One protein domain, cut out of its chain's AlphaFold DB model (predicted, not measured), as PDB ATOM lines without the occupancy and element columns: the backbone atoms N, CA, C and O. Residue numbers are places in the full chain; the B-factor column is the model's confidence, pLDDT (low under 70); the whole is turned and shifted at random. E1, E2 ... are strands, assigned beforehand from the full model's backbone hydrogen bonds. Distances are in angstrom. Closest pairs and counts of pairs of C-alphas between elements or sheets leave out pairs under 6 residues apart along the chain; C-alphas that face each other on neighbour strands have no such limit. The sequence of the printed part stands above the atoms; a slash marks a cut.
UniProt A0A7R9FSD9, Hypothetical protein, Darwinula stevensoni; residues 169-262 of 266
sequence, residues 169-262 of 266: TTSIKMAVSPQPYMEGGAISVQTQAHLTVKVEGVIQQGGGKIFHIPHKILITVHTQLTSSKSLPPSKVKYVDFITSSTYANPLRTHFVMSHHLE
ATOM      1  N   THR A 169      -4.099 -15.620 -14.745       93.88
ATOM      2  CA  THR A 169      -3.554 -14.722 -13.726       93.88
ATOM      3  C   THR A 169      -2.055 -14.611 -13.922       93.88
ATOM      4  O   THR A 169      -1.346 -15.609 -13.826       93.88
ATOM      5  N   THR A 170      -1.565 -13.406 -14.183       93.94
ATOM      6  CA  THR A 170      -0.144 -13.120 -14.366       93.94
ATOM      7  C   THR A 170       0.315 -12.192 -13.259       93.94
ATOM      8  O   THR A 170      -0.201 -11.092 -13.089       93.94
ATOM      9  N   SER A 171       1.320 -12.621 -12.503       93.56
ATOM     10  CA  SER A 171       1.939 -11.808 -11.459       93.56
ATOM     11  C   SER A 171       3.440 -11.713 -11.684       93.56
ATOM     12  O   SER A 171       4.079 -12.665 -12.129       93.56
ATOM     13  N   ILE A 172       4.007 -10.546 -11.388       92.38
ATOM     14  CA  ILE A 172       5.447 -10.311 -11.454       92.38
ATOM     15  C   ILE A 172       5.920 -10.070 -10.028       92.38
ATOM     16  O   ILE A 172       5.565  -9.070  -9.409       92.38
ATOM     17  N   LYS A 173       6.713 -10.999  -9.498       93.81
ATOM     18  CA  LYS A 173       7.400 -10.824  -8.218       93.81
ATOM     19  C   LYS A 173       8.745 -10.193  -8.497       93.81
ATOM     20  O   LYS A 173       9.500 -10.733  -9.298       93.81
ATOM     21  N   MET A 174       9.029  -9.066  -7.857       91.06
ATOM     22  CA  MET A 174      10.283  -8.346  -8.038       91.06
ATOM     23  C   MET A 174      11.036  -8.265  -6.719       91.06
ATOM     24  O   MET A 174      10.435  -8.069  -5.665       91.06
ATOM     25  N   ALA A 175      12.352  -8.390  -6.805       90.81
ATOM     26  CA  ALA A 175      13.285  -8.128  -5.732       90.81
ATOM     27  C   ALA A 175      14.227  -7.008  -6.175       90.81
ATOM     28  O   ALA A 175      14.718  -6.993  -7.303       90.81
ATOM     29  N   VAL A 176      14.465  -6.063  -5.273       90.31
ATOM     30  CA  VAL A 176      15.387  -4.950  -5.492       90.31
ATOM     31  C   VAL A 176      16.551  -5.108  -4.526       90.31
ATOM     32  O   VAL A 176      16.348  -5.446  -3.357       90.31
ATOM     33  N   SER A 177      17.763  -4.892  -5.023       89.62
ATOM     34  CA  SER A 177      18.998  -4.903  -4.242       89.62
ATOM     35  C   SER A 177      19.889  -3.722  -4.650       89.62
ATOM     36  O   SER A 177      19.871  -3.342  -5.821       89.62
ATOM     37  N   PRO A 178      20.670  -3.129  -3.732       89.00
ATOM     38  CA  PRO A 178      20.803  -3.477  -2.314       89.00
ATOM     39  C   PRO A 178      19.543  -3.166  -1.487       89.00
ATOM     40  O   PRO A 178      18.723  -2.341  -1.878       89.00
ATOM     41  N   GLN A 179      19.389  -3.855  -0.352       86.56
ATOM     42  CA  GLN A 179      18.335  -3.597   0.635       86.56
ATOM     43  C   GLN A 179      18.945  -2.960   1.889       86.56
ATOM     44  O   GLN A 179      20.101  -3.252   2.211       86.56
ATOM     45  N   PRO A 180      18.213  -2.087   2.598       86.50
ATOM     46  CA  PRO A 180      18.678  -1.563   3.874       86.50
ATOM     47  C   PRO A 180      18.800  -2.688   4.910       86.50
ATOM     48  O   PRO A 180      18.042  -3.653   4.890       86.50
ATOM     49  N   TYR A 181      19.739  -2.545   5.848       82.25
ATOM     50  CA  TYR A 181      19.960  -3.528   6.919       82.25
ATOM     51  C   TYR A 181      18.768  -3.677   7.874       82.25
ATOM     52  O   TYR A 181      18.621  -4.711   8.518       82.25
ATOM     53  N   MET A 182      17.937  -2.639   7.979       87.12
ATOM     54  CA  MET A 182      16.709  -2.631   8.768       87.12
ATOM     55  C   MET A 182      15.540  -2.248   7.866       87.12
ATOM     56  O   MET A 182      15.681  -1.380   7.001       87.12
ATOM     57  N   GLU A 183      14.387  -2.875   8.081       79.00
ATOM     58  CA  GLU A 183      13.161  -2.570   7.348       79.00
ATOM     59  C   GLU A 183      12.775  -1.093   7.543       79.00
ATOM     60  O   GLU A 183      12.793  -0.571   8.657       79.00
ATOM     61  N   GLY A 184      12.512  -0.382   6.441       78.69
ATOM     62  CA  GLY A 184      12.283   1.070   6.449       78.69
ATOM     63  C   GLY A 184      13.541   1.937   6.625       78.69
ATOM     64  O   GLY A 184      13.436   3.162   6.645       78.69
ATOM     65  N   GLY A 185      14.728   1.335   6.739       81.00
ATOM     66  CA  GLY A 185      16.000   2.047   6.823       81.00
ATOM     67  C   GLY A 185      16.471   2.627   5.484       81.00
ATOM     68  O   GLY A 185      16.008   2.242   4.411       81.00
ATOM     69  N   ALA A 186      17.441   3.539   5.546       83.31
ATOM     70  CA  ALA A 186      18.125   4.071   4.369       83.31
ATOM     71  C   ALA A 186      19.432   3.315   4.094       83.31
ATOM     72  O   ALA A 186      20.075   2.791   5.007       83.31
ATOM     73  N   ILE A 187      19.849   3.296   2.830       84.25
ATOM     74  CA  ILE A 187      21.156   2.780   2.418       84.25
ATOM     75  C   ILE A 187      22.133   3.954   2.423       84.25
ATOM     76  O   ILE A 187      21.921   4.940   1.721       84.25
ATOM     77  N   SER A 188      23.189   3.865   3.232       82.50
ATOM     78  CA  SER A 188      24.227   4.897   3.270       82.50
ATOM     79  C   SER A 188      25.127   4.764   2.045       82.50
ATOM     80  O   SER A 188      25.827   3.765   1.895       82.50
ATOM     81  N   VAL A 189      25.132   5.786   1.192       82.31
ATOM     82  CA  VAL A 189      25.973   5.867  -0.008       82.31
ATOM     83  C   VAL A 189      26.903   7.067   0.141       82.31
ATOM     84  O   VAL A 189      26.485   8.125   0.608       82.31
ATOM     85  N   GLN A 190      28.179   6.908  -0.212       82.38
ATOM     86  CA  GLN A 190      29.120   8.029  -0.215       82.38
ATOM     87  C   GLN A 190      28.721   9.040  -1.297       82.38
ATOM     88  O   GLN A 190      28.326   8.647  -2.388       82.38
ATOM     89  N   THR A 191      28.863  10.341  -1.024       72.38
ATOM     90  CA  THR A 191      28.372  11.433  -1.893       72.38
ATOM     91  C   THR A 191      28.901  11.384  -3.334       72.38
ATOM     92  O   THR A 191      28.238  11.889  -4.233       72.38
ATOM     93  N   GLN A 192      30.057  10.752  -3.556       75.06
ATOM     94  CA  GLN A 192      30.715  10.595  -4.862       75.06
ATOM     95  C   GLN A 192      30.702   9.148  -5.388       75.06
ATOM     96  O   GLN A 192      31.386   8.841  -6.361       75.06
ATOM     97  N   ALA A 193      29.963   8.242  -4.744       76.44
ATOM     98  CA  ALA A 193      29.811   6.866  -5.201       76.44
ATOM     99  C   ALA A 193      28.523   6.700  -6.018       76.44
ATOM    100  O   ALA A 193      27.494   7.301  -5.712       76.44
ATOM    101  N   HIS A 194      28.569   5.831  -7.026       78.44
ATOM    102  CA  HIS A 194      27.379   5.426  -7.768       78.44
ATOM    103  C   HIS A 194      26.569   4.418  -6.950       78.44
ATOM    104  O   HIS A 194      27.112   3.415  -6.473       78.44
ATOM    105  N   LEU A 195      25.258   4.635  -6.836       82.88
ATOM    106  CA  LEU A 195      24.354   3.619  -6.304       82.88
ATOM    107  C   LEU A 195      23.899   2.726  -7.456       82.88
ATOM    108  O   LEU A 195      23.196   3.170  -8.359       82.88
ATOM    109  N   THR A 196      24.286   1.453  -7.423       84.31
ATOM    110  CA  THR A 196      23.784   0.471  -8.390       84.31
ATOM    111  C   THR A 196      22.573  -0.235  -7.808       84.31
ATOM    112  O   THR A 196      22.680  -0.906  -6.784       84.31
ATOM    113  N   VAL A 197      21.432  -0.099  -8.474       86.56
ATOM    114  CA  VAL A 197      20.189  -0.786  -8.146       86.56
ATOM    115  C   VAL A 197      20.023  -1.959  -9.099       86.56
ATOM    116  O   VAL A 197      19.854  -1.782 -10.303       86.56
ATOM    117  N   LYS A 198      20.062  -3.175  -8.568       89.62
ATOM    118  CA  LYS A 198      19.751  -4.395  -9.302       89.62
ATOM    119  C   LYS A 198      18.308  -4.798  -9.022       89.62
ATOM    120  O   LYS A 198      17.923  -5.000  -7.869       89.62
ATOM    121  N   VAL A 199      17.534  -4.940 -10.090       90.12
ATOM    122  CA  VAL A 199      16.152  -5.416 -10.076       90.12
ATOM    123  C   VAL A 199      16.118  -6.809 -10.689       90.12
ATOM    124  O   VAL A 199      16.483  -7.003 -11.848       90.12
ATOM    125  N   GLU A 200      15.671  -7.779  -9.907       89.50
ATOM    126  CA  GLU A 200      15.404  -9.143 -10.354       89.50
ATOM    127  C   GLU A 200      13.905  -9.392 -10.296       89.50
ATOM    128  O   GLU A 200      13.214  -8.873  -9.418       89.50
ATOM    129  N   GLY A 201      13.378 -10.200 -11.206       91.94
ATOM    130  CA  GLY A 201      11.980 -10.572 -11.124       91.94
ATOM    131  C   GLY A 201      11.645 -11.908 -11.752       91.94
ATOM    132  O   GLY A 201      12.341 -12.417 -12.632       91.94
ATOM    133  N   VAL A 202      10.546 -12.473 -11.261       92.38
ATOM    134  CA  VAL A 202       9.973 -13.740 -11.705       92.38
ATOM    135  C   VAL A 202       8.524 -13.513 -12.119       92.38
ATOM    136  O   VAL A 202       7.706 -13.016 -11.344       92.38
ATOM    137  N   ILE A 203       8.204 -13.914 -13.343       93.44
ATOM    138  CA  ILE A 203       6.856 -13.953 -13.896       93.44
ATOM    139  C   ILE A 203       6.217 -15.274 -13.471       93.44
ATOM    140  O   ILE A 203       6.717 -16.352 -13.794       93.44
ATOM    141  N   GLN A 204       5.100 -15.194 -12.759       92.31
ATOM    142  CA  GLN A 204       4.282 -16.340 -12.386       92.31
ATOM    143  C   GLN A 204       2.958 -16.257 -13.136       92.31
ATOM    144  O   GLN A 204       2.218 -15.284 -12.990       92.31
ATOM    145  N   GLN A 205       2.670 -17.283 -13.933       91.25
ATOM    146  CA  GLN A 205       1.401 -17.424 -14.635       91.25
ATOM    147  C   GLN A 205       0.613 -18.577 -14.019       91.25
ATOM    148  O   GLN A 205       1.145 -19.666 -13.813       91.25
ATOM    149  N   GLY A 206      -0.651 -18.314 -13.716       87.19
ATOM    150  CA  GLY A 206      -1.622 -19.278 -13.224       87.19
ATOM    151  C   GLY A 206      -2.939 -19.175 -13.989       87.19
ATOM    152  O   GLY A 206      -3.111 -18.321 -14.860       87.19
ATOM    153  N   GLY A 207      -3.878 -20.051 -13.642       83.19
ATOM    154  CA  GLY A 207      -5.173 -20.162 -14.314       83.19
ATOM    155  C   GLY A 207      -5.238 -21.326 -15.305       83.19
ATOM    156  O   GLY A 207      -4.241 -21.977 -15.608       83.19
ATOM    157  N   GLY A 208      -6.454 -21.621 -15.770       81.44
ATOM    158  CA  GLY A 208      -6.719 -22.762 -16.653       81.44
ATOM    159  C   GLY A 208      -6.488 -22.474 -18.139       81.44
ATOM    160  O   GLY A 208      -6.381 -23.410 -18.928       81.44
ATOM    161  N   LYS A 209      -6.434 -21.198 -18.545       88.50
ATOM    162  CA  LYS A 209      -6.173 -20.782 -19.931       88.50
ATOM    163  C   LYS A 209      -5.147 -19.655 -19.963       88.50
ATOM    164  O   LYS A 209      -5.195 -18.760 -19.128       88.50
ATOM    165  N   ILE A 210      -4.269 -19.687 -20.963       89.94
ATOM    166  CA  ILE A 210      -3.284 -18.636 -21.233       89.94
ATOM    167  C   ILE A 210      -3.672 -17.955 -22.549       89.94
ATOM    168  O   ILE A 210      -3.741 -18.603 -23.591       89.94
ATOM    169  N   PHE A 211      -3.951 -16.659 -22.487       91.31
ATOM    170  CA  PHE A 211      -4.232 -15.766 -23.611       91.31
ATOM    171  C   PHE A 211      -3.030 -14.889 -23.968       91.31
ATOM    172  O   PHE A 211      -2.806 -14.603 -25.142       91.31
ATOM    173  N   HIS A 212      -2.247 -14.473 -22.968       90.88
ATOM    174  CA  HIS A 212      -1.145 -13.531 -23.130       90.88
ATOM    175  C   HIS A 212       0.115 -14.023 -22.417       90.88
ATOM    176  O   HIS A 212       0.065 -14.544 -21.304       90.88
ATOM    177  N   ILE A 213       1.267 -13.836 -23.062       90.12
ATOM    178  CA  ILE A 213       2.585 -14.179 -22.518       90.12
ATOM    179  C   ILE A 213       3.436 -12.905 -22.542       90.12
ATOM    180  O   ILE A 213       3.589 -12.311 -23.615       90.12
ATOM    181  N   PRO A 214       3.981 -12.446 -21.398       90.69
ATOM    182  CA  PRO A 214       4.829 -11.262 -21.381       90.69
ATOM    183  C   PRO A 214       6.100 -11.496 -22.203       90.69
ATOM    184  O   PRO A 214       6.911 -12.361 -21.882       90.69
ATOM    185  N   HIS A 215       6.283 -10.713 -23.266       88.81
ATOM    186  CA  HIS A 215       7.471 -10.811 -24.121       88.81
ATOM    187  C   HIS A 215       8.609  -9.890 -23.659       88.81
ATOM    188  O   HIS A 215       9.782 -10.227 -23.790       88.81
ATOM    189  N   LYS A 216       8.264  -8.718 -23.121       89.50
ATOM    190  CA  LYS A 216       9.203  -7.712 -22.611       89.50
ATOM    191  C   LYS A 216       8.625  -7.065 -21.366       89.50
ATOM    192  O   LYS A 216       7.412  -6.880 -21.280       89.50
ATOM    193  N   ILE A 217       9.500  -6.684 -20.444       88.81
ATOM    194  CA  ILE A 217       9.131  -5.971 -19.221       88.81
ATOM    195  C   ILE A 217       9.811  -4.611 -19.244       88.81
ATOM    196  O   ILE A 217      11.032  -4.529 -19.347       88.81
ATOM    197  N   LEU A 218       9.015  -3.546 -19.173       90.31
ATOM    198  CA  LEU A 218       9.519  -2.193 -18.980       90.31
ATOM    199  C   LEU A 218       9.633  -1.935 -17.480       90.31
ATOM    200  O   LEU A 218       8.620  -1.900 -16.784       90.31
ATOM    201  N   ILE A 219      10.855  -1.758 -16.997       86.75
ATOM    202  CA  ILE A 219      11.121  -1.373 -15.614       86.75
ATOM    203  C   ILE A 219      11.401   0.122 -15.617       86.75
ATOM    204  O   ILE A 219      12.271   0.579 -16.360       86.75
ATOM    205  N   THR A 220      10.672   0.863 -14.788       87.44
ATOM    206  CA  THR A 220      10.866   2.300 -14.603       87.44
ATOM    207  C   THR A 220      11.254   2.568 -13.159       87.44
ATOM    208  O   THR A 220      10.545   2.165 -12.239       87.44
ATOM    209  N   VAL A 221      12.383   3.243 -12.972       84.81
ATOM    210  CA  VAL A 221      12.900   3.674 -11.673       84.81
ATOM    211  C   VAL A 221      12.701   5.180 -11.561       84.81
ATOM    212  O   VAL A 221      13.066   5.926 -12.473       84.81
ATOM    213  N   HIS A 222      12.118   5.616 -10.446       84.12
ATOM    214  CA  HIS A 222      11.919   7.025 -10.120       84.12
ATOM    215  C   HIS A 222      12.723   7.375  -8.870       84.12
ATOM    216  O   HIS A 222      12.608   6.693  -7.852       84.12
ATOM    217  N   THR A 223      13.501   8.451  -8.942       80.12
ATOM    218  CA  THR A 223      14.220   9.016  -7.795       80.12
ATOM    219  C   THR A 223      13.579  10.344  -7.409       80.12
ATOM    220  O   THR A 223      13.288  11.162  -8.280       80.12
ATOM    221  N   GLN A 224      13.338  10.548  -6.112       81.56
ATOM    222  CA  GLN A 224      12.760  11.778  -5.574       81.56
ATOM    223  C   GLN A 224      13.406  12.124  -4.228       81.56
ATOM    224  O   GLN A 224      13.555  11.265  -3.360       81.56
ATOM    225  N   LEU A 225      13.742  13.401  -4.036       80.44
ATOM    226  CA  LEU A 225      14.235  13.923  -2.763       80.44
ATOM    227  C   LEU A 225      13.102  13.990  -1.721       80.44
ATOM    228  O   LEU A 225      12.077  14.629  -1.950       80.44
ATOM    229  N   THR A 226      13.304  13.377  -0.553       72.00
ATOM    230  CA  THR A 226      12.316  13.290   0.547       72.00
ATOM    231  C   THR A 226      12.604  14.206   1.745       72.00
ATOM    232  O   THR A 226      11.869  14.169   2.731       72.00
ATOM    233  N   SER A 227      13.644  15.051   1.700       65.44
ATOM    234  CA  SER A 227      14.031  15.898   2.842       65.44
ATOM    235  C   SER A 227      12.995  16.985   3.157       65.44
ATOM    236  O   SER A 227      12.858  17.978   2.442       65.44
ATOM    237  N   SER A 228      12.316  16.816   4.291       48.72
ATOM    238  CA  SER A 228      11.453  17.792   4.954       48.72
ATOM    239  C   SER A 228      12.223  18.553   6.041       48.72
ATOM    240  O   SER A 228      11.945  18.454   7.232       48.72
ATOM    241  N   LYS A 229      13.201  19.373   5.650       49.34
ATOM    242  CA  LYS A 229      13.578  20.526   6.482       49.34
ATOM    243  C   LYS A 229      12.945  21.760   5.861       49.34
ATOM    244  O   LYS A 229      13.359  22.196   4.798       49.34
ATOM    245  N   SER A 230      11.890  22.241   6.516       47.16
ATOM    246  CA  SER A 230      11.166  23.498   6.297       47.16
ATOM    247  C   SER A 230      11.860  24.508   5.363       47.16
ATOM    248  O   SER A 230      12.633  25.355   5.815       47.16
ATOM    249  N   LEU A 231      11.528  24.485   4.074       48.31
ATOM    250  CA  LEU A 231      11.616  25.676   3.235       48.31
ATOM    251  C   LEU A 231      10.198  26.036   2.775       48.31
ATOM    252  O   LEU A 231       9.455  25.145   2.364       48.31
ATOM    253  N   PRO A 232       9.793  27.319   2.854       46.62
ATOM    254  CA  PRO A 232       8.509  27.751   2.323       46.62
ATOM    255  C   PRO A 232       8.404  27.397   0.826       46.62
ATOM    256  O   PRO A 232       9.423  27.413   0.123       46.62
ATOM    257  N   PRO A 233       7.189  27.116   0.318       50.59
ATOM    258  CA  PRO A 233       6.950  26.604  -1.040       50.59
ATOM    259  C   PRO A 233       7.482  27.508  -2.166       50.59
ATOM    260  O   PRO A 233       7.586  27.083  -3.309       50.59
ATOM    261  N   SER A 234       7.878  28.741  -1.851       46.28
ATOM    262  CA  SER A 234       8.503  29.705  -2.757       46.28
ATOM    263  C   SER A 234      10.021  29.528  -2.964       46.28
ATOM    264  O   SER A 234      10.597  30.261  -3.768       46.28
ATOM    265  N   LYS A 235      10.689  28.579  -2.283       40.91
ATOM    266  CA  LYS A 235      12.142  28.320  -2.424       40.91
ATOM    267  C   LYS A 235      12.535  26.885  -2.804       40.91
ATOM    268  O   LYS A 235      13.712  26.646  -3.058       40.91
ATOM    269  N   VAL A 236      11.593  25.945  -2.905       43.69
ATOM    270  CA  VAL A 236      11.870  24.602  -3.448       43.69
ATOM    271  C   VAL A 236      11.820  24.692  -4.973       43.69
ATOM    272  O   VAL A 236      10.765  24.536  -5.578       43.69
ATOM    273  N   LYS A 237      12.947  25.046  -5.600       40.72
ATOM    274  CA  LYS A 237      13.040  25.215  -7.062       40.72
ATOM    275  C   LYS A 237      13.446  23.963  -7.839       40.72
ATOM    276  O   LYS A 237      13.473  24.032  -9.059       40.72
ATOM    277  N   TYR A 238      13.703  22.839  -7.181       43.94
ATOM    278  CA  TYR A 238      14.106  21.616  -7.869       43.94
ATOM    279  C   TYR A 238      13.440  20.417  -7.205       43.94
ATOM    280  O   TYR A 238      13.823  19.991  -6.120       43.94
ATOM    281  N   VAL A 239      12.389  19.908  -7.846       44.81
ATOM    282  CA  VAL A 239      12.021  18.505  -7.680       44.81
ATOM    283  C   VAL A 239      12.678  17.792  -8.850       44.81
ATOM    284  O   VAL A 239      12.094  17.697  -9.929       44.81
ATOM    285  N   ASP A 240      13.928  17.377  -8.661       51.25
ATOM    286  CA  ASP A 240      14.649  16.575  -9.645       51.25
ATOM    287  C   ASP A 240      14.044  15.171  -9.659       51.25
ATOM    288  O   ASP A 240      14.437  14.272  -8.919       51.25
ATOM    289  N   PHE A 241      13.006  14.999 -10.475       55.16
ATOM    290  CA  PHE A 241      12.475  13.687 -10.810       55.16
ATOM    291  C   PHE A 241      13.381  13.052 -11.859       55.16
ATOM    292  O   PHE A 241      13.176  13.228 -13.061       55.16
ATOM    293  N   ILE A 242      14.367  12.274 -11.420       62.06
ATOM    294  CA  ILE A 242      15.123  11.432 -12.347       62.06
ATOM    295  C   ILE A 242      14.294  10.174 -12.593       62.06
ATOM    296  O   ILE A 242      14.069   9.366 -11.690       62.06
ATOM    297  N   THR A 243      13.808  10.035 -13.826       74.94
ATOM    298  CA  THR A 243      13.114   8.836 -14.296       74.94
ATOM    299  C   THR A 243      14.000   8.120 -15.292       74.94
ATOM    300  O   THR A 243      14.452   8.719 -16.267       74.94
ATOM    301  N   SER A 244      14.207   6.826 -15.083       74.81
ATOM    302  CA  SER A 244      14.879   5.990 -16.063       74.81
ATOM    303  C   SER A 244      14.087   4.724 -16.328       74.81
ATOM    304  O   SER A 244      13.600   4.076 -15.402       74.81
ATOM    305  N   SER A 245      13.945   4.389 -17.607       82.50
ATOM    306  CA  SER A 245      13.170   3.245 -18.067       82.50
ATOM    307  C   SER A 245      14.040   2.344 -18.931       82.50
ATOM    308  O   SER A 245      14.735   2.811 -19.832       82.50
ATOM    309  N   THR A 246      14.000   1.039 -18.687       81.25
ATOM    310  CA  THR A 246      14.757   0.060 -19.478       81.25
ATOM    311  C   THR A 246      13.933  -1.199 -19.690       81.25
ATOM    312  O   THR A 246      13.188  -1.634 -18.810       81.25
ATOM    313  N   TYR A 247      14.064  -1.790 -20.878       83.88
ATOM    314  CA  TYR A 247      13.422  -3.057 -21.198       83.88
ATOM    315  C   TYR A 247      14.293  -4.229 -20.756       83.88
ATOM    316  O   TYR A 247      15.437  -4.356 -21.185       83.88
ATOM    317  N   ALA A 248      13.715  -5.122 -19.962       78.69
ATOM    318  CA  ALA A 248      14.260  -6.438 -19.691       78.69
ATOM    319  C   ALA A 248      13.570  -7.475 -20.589       78.69
ATOM    320  O   ALA A 248      12.341  -7.482 -20.728       78.69
ATOM    321  N   ASN A 249      14.365  -8.357 -21.195       83.44
ATOM    322  CA  ASN A 249      13.862  -9.518 -21.924       83.44
ATOM    323  C   ASN A 249      13.855 -10.711 -20.957       83.44
ATOM    324  O   ASN A 249      14.931 -11.119 -20.512       83.44
ATOM    325  N   PRO A 250      12.687 -11.268 -20.603       76.81
ATOM    326  CA  PRO A 250      12.627 -12.432 -19.735       76.81
ATOM    327  C   PRO A 250      13.288 -13.640 -20.404       76.81
ATOM    328  O   PRO A 250      12.926 -14.032 -21.514       76.81
ATOM    329  N   LEU A 251      14.234 -14.274 -19.714       77.12
ATOM    330  CA  LEU A 251      14.703 -15.612 -20.055       77.12
ATOM    331  C   LEU A 251      13.722 -16.601 -19.423       77.12
ATOM    332  O   LEU A 251      13.829 -16.954 -18.248       77.12
ATOM    333  N   ARG A 252      12.724 -17.018 -20.210       77.81
ATOM    334  CA  ARG A 252      11.545 -17.773 -19.751       77.81
ATOM    335  C   ARG A 252      10.710 -16.949 -18.767       77.81
ATOM    336  O   ARG A 252       9.940 -16.100 -19.191       77.81
ATOM    337  N   THR A 253      10.864 -17.195 -17.471       76.81
ATOM    338  CA  THR A 253      10.099 -16.538 -16.405       76.81
ATOM    339  C   THR A 253      10.945 -15.582 -15.580       76.81
ATOM    340  O   THR A 253      10.390 -14.888 -14.740       76.81
ATOM    341  N   HIS A 254      12.259 -15.516 -15.797       82.19
ATOM    342  CA  HIS A 254      13.171 -14.727 -14.972       82.19
ATOM    343  C   HIS A 254      13.802 -13.579 -15.764       82.19
ATOM    344  O   HIS A 254      14.151 -13.744 -16.934       82.19
ATOM    345  N   PHE A 255      13.984 -12.427 -15.123       80.94
ATOM    346  CA  PHE A 255      14.698 -11.287 -15.693       80.94
ATOM    347  C   PHE A 255      15.549 -10.580 -14.637       80.94
ATOM    348  O   PHE A 255      15.208 -10.557 -13.457       80.94
ATOM    349  N   VAL A 256      16.654  -9.986 -15.090       78.62
ATOM    350  CA  VAL A 256      17.583  -9.206 -14.266       78.62
ATOM    351  C   VAL A 256      17.930  -7.924 -15.004       78.62
ATOM    352  O   VAL A 256      18.147  -7.946 -16.217       78.62
ATOM    353  N   MET A 257      18.001  -6.818 -14.273       82.25
ATOM    354  CA  MET A 257      18.430  -5.520 -14.776       82.25
ATOM    355  C   MET A 257      19.240  -4.792 -13.703       82.25
ATOM    356  O   MET A 257      18.936  -4.891 -12.518       82.25
ATOM    357  N   SER A 258      20.272  -4.069 -14.132       79.44
ATOM    358  CA  SER A 258      21.070  -3.199 -13.272       79.44
ATOM    359  C   SER A 258      20.916  -1.762 -13.742       79.44
ATOM    360  O   SER A 258      21.035  -1.481 -14.935       79.44
ATOM    361  N   HIS A 259      20.658  -0.866 -12.800       76.75
ATOM    362  CA  HIS A 259      20.527   0.563 -13.013       76.75
ATOM    363  C   HIS A 259      21.581   1.297 -12.190       76.75
ATOM    364  O   HIS A 259      21.730   1.025 -11.000       76.75
ATOM    365  N   HIS A 260      22.331   2.199 -12.815       75.38
ATOM    366  CA  HIS A 260      23.321   3.018 -12.126       75.38
ATOM    367  C   HIS A 260      22.719   4.400 -11.887       75.38
ATOM    368  O   HIS A 260      22.451   5.141 -12.832       75.38
ATOM    369  N   LEU A 261      22.485   4.731 -10.619       67.50
ATOM    370  CA  LEU A 261      22.057   6.058 -10.208       67.50
ATOM    371  C   LEU A 261      23.306   6.913  -9.998       67.50
ATOM    372  O   LEU A 261      24.108   6.672  -9.089       67.50
ATOM    373  N   GLU A 262      23.474   7.888 -10.883       61.78
ATOM    374  CA  GLU A 262      24.473   8.942 -10.766       61.78
ATOM    375  C   GLU A 262      23.937  10.056  -9.880       61.78
ATOM    376  O   GLU A 262      22.827  10.554 -10.071       61.78
TER     377      GLU A 262
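Overview. This is residues 169 to 262 of the 266 residues of the protein "Hypothetical protein" of Darwinula stevensoni (UniProt A0A7R9FSD9). Two twisted sheets lie face to face as a loose sandwich: the three strands E1, E2 and E5 make one layer, and the hairpin of E3 and E4 makes the other, its strands crossing those of the first at 39 degrees. Two loops reach away from this body, residues 181 to 186 and residues 227 to 237, and the second of them lies at one end of the longest axis. The printed part has 94 residues with no named helix and five named strands, E1 to E5 in that order; both sheets are antiparallel, the larger in the order E1, E2, E5. The class is all strand, though 44 of the 94 residues, under half, are in named elements. The whole is loose, with a radius of gyration of the C-alphas of 17.7 A, and elongated, spanning 56 by 29 by 24 A.

Arrangement. Start at E1, residues 169 to 177, which forms an antiparallel hairpin with E2, residues 195 to 207, at 161 degrees between directions; look at N 171 and O 204, 2.9 A apart and within hydrogen-bond range. Next come E3, residues 217 to 223, and E4, residues 242 to 248, an antiparallel hairpin at 161 degrees, where N 221 and O 244 are within hydrogen-bond range at 2.8 A. E2 and E3 are near each other, with 5 pairs of C-alphas within 10 A. E5, residues 254 to 261, is the antiparallel neighbour of E2 at 155 degrees, with N 197 and O 259 within hydrogen-bond range at 2.8 A. E1 and E5 are the edge strands of this twisted sheet. Between the sheets, the closest C-alphas of E4 and E5 are those of Ala 248 and Phe 255, 6.3 A apart. E1 is apart from E3 and from E4.

Along the chain. Find C-alpha 169 at (-3.554, -14.722, -13.726); from there E1 runs 26.4 A to Ser 177. E2, the longest strand, runs 38.7 A from C-alpha 195 at (24.354, 3.619, -6.304) to Gly 207. E3 covers 19.5 A and E4 19.3 A. E5 runs 23.1 A and ends at C-alpha 261 at (22.057, 6.058, -10.208).

Size, cuts and confidence. The two C-alphas farthest apart are those of Gly 208 and Ser 234, 56.4 A. The links E1 to E2, 17 residues, and E3 to E4, 18 residues, are long; E4 to E5 is tight. The printed part has no cut. Its mean pLDDT is 78.2, and residues 227 to 242 and 261 to 262 are under 70.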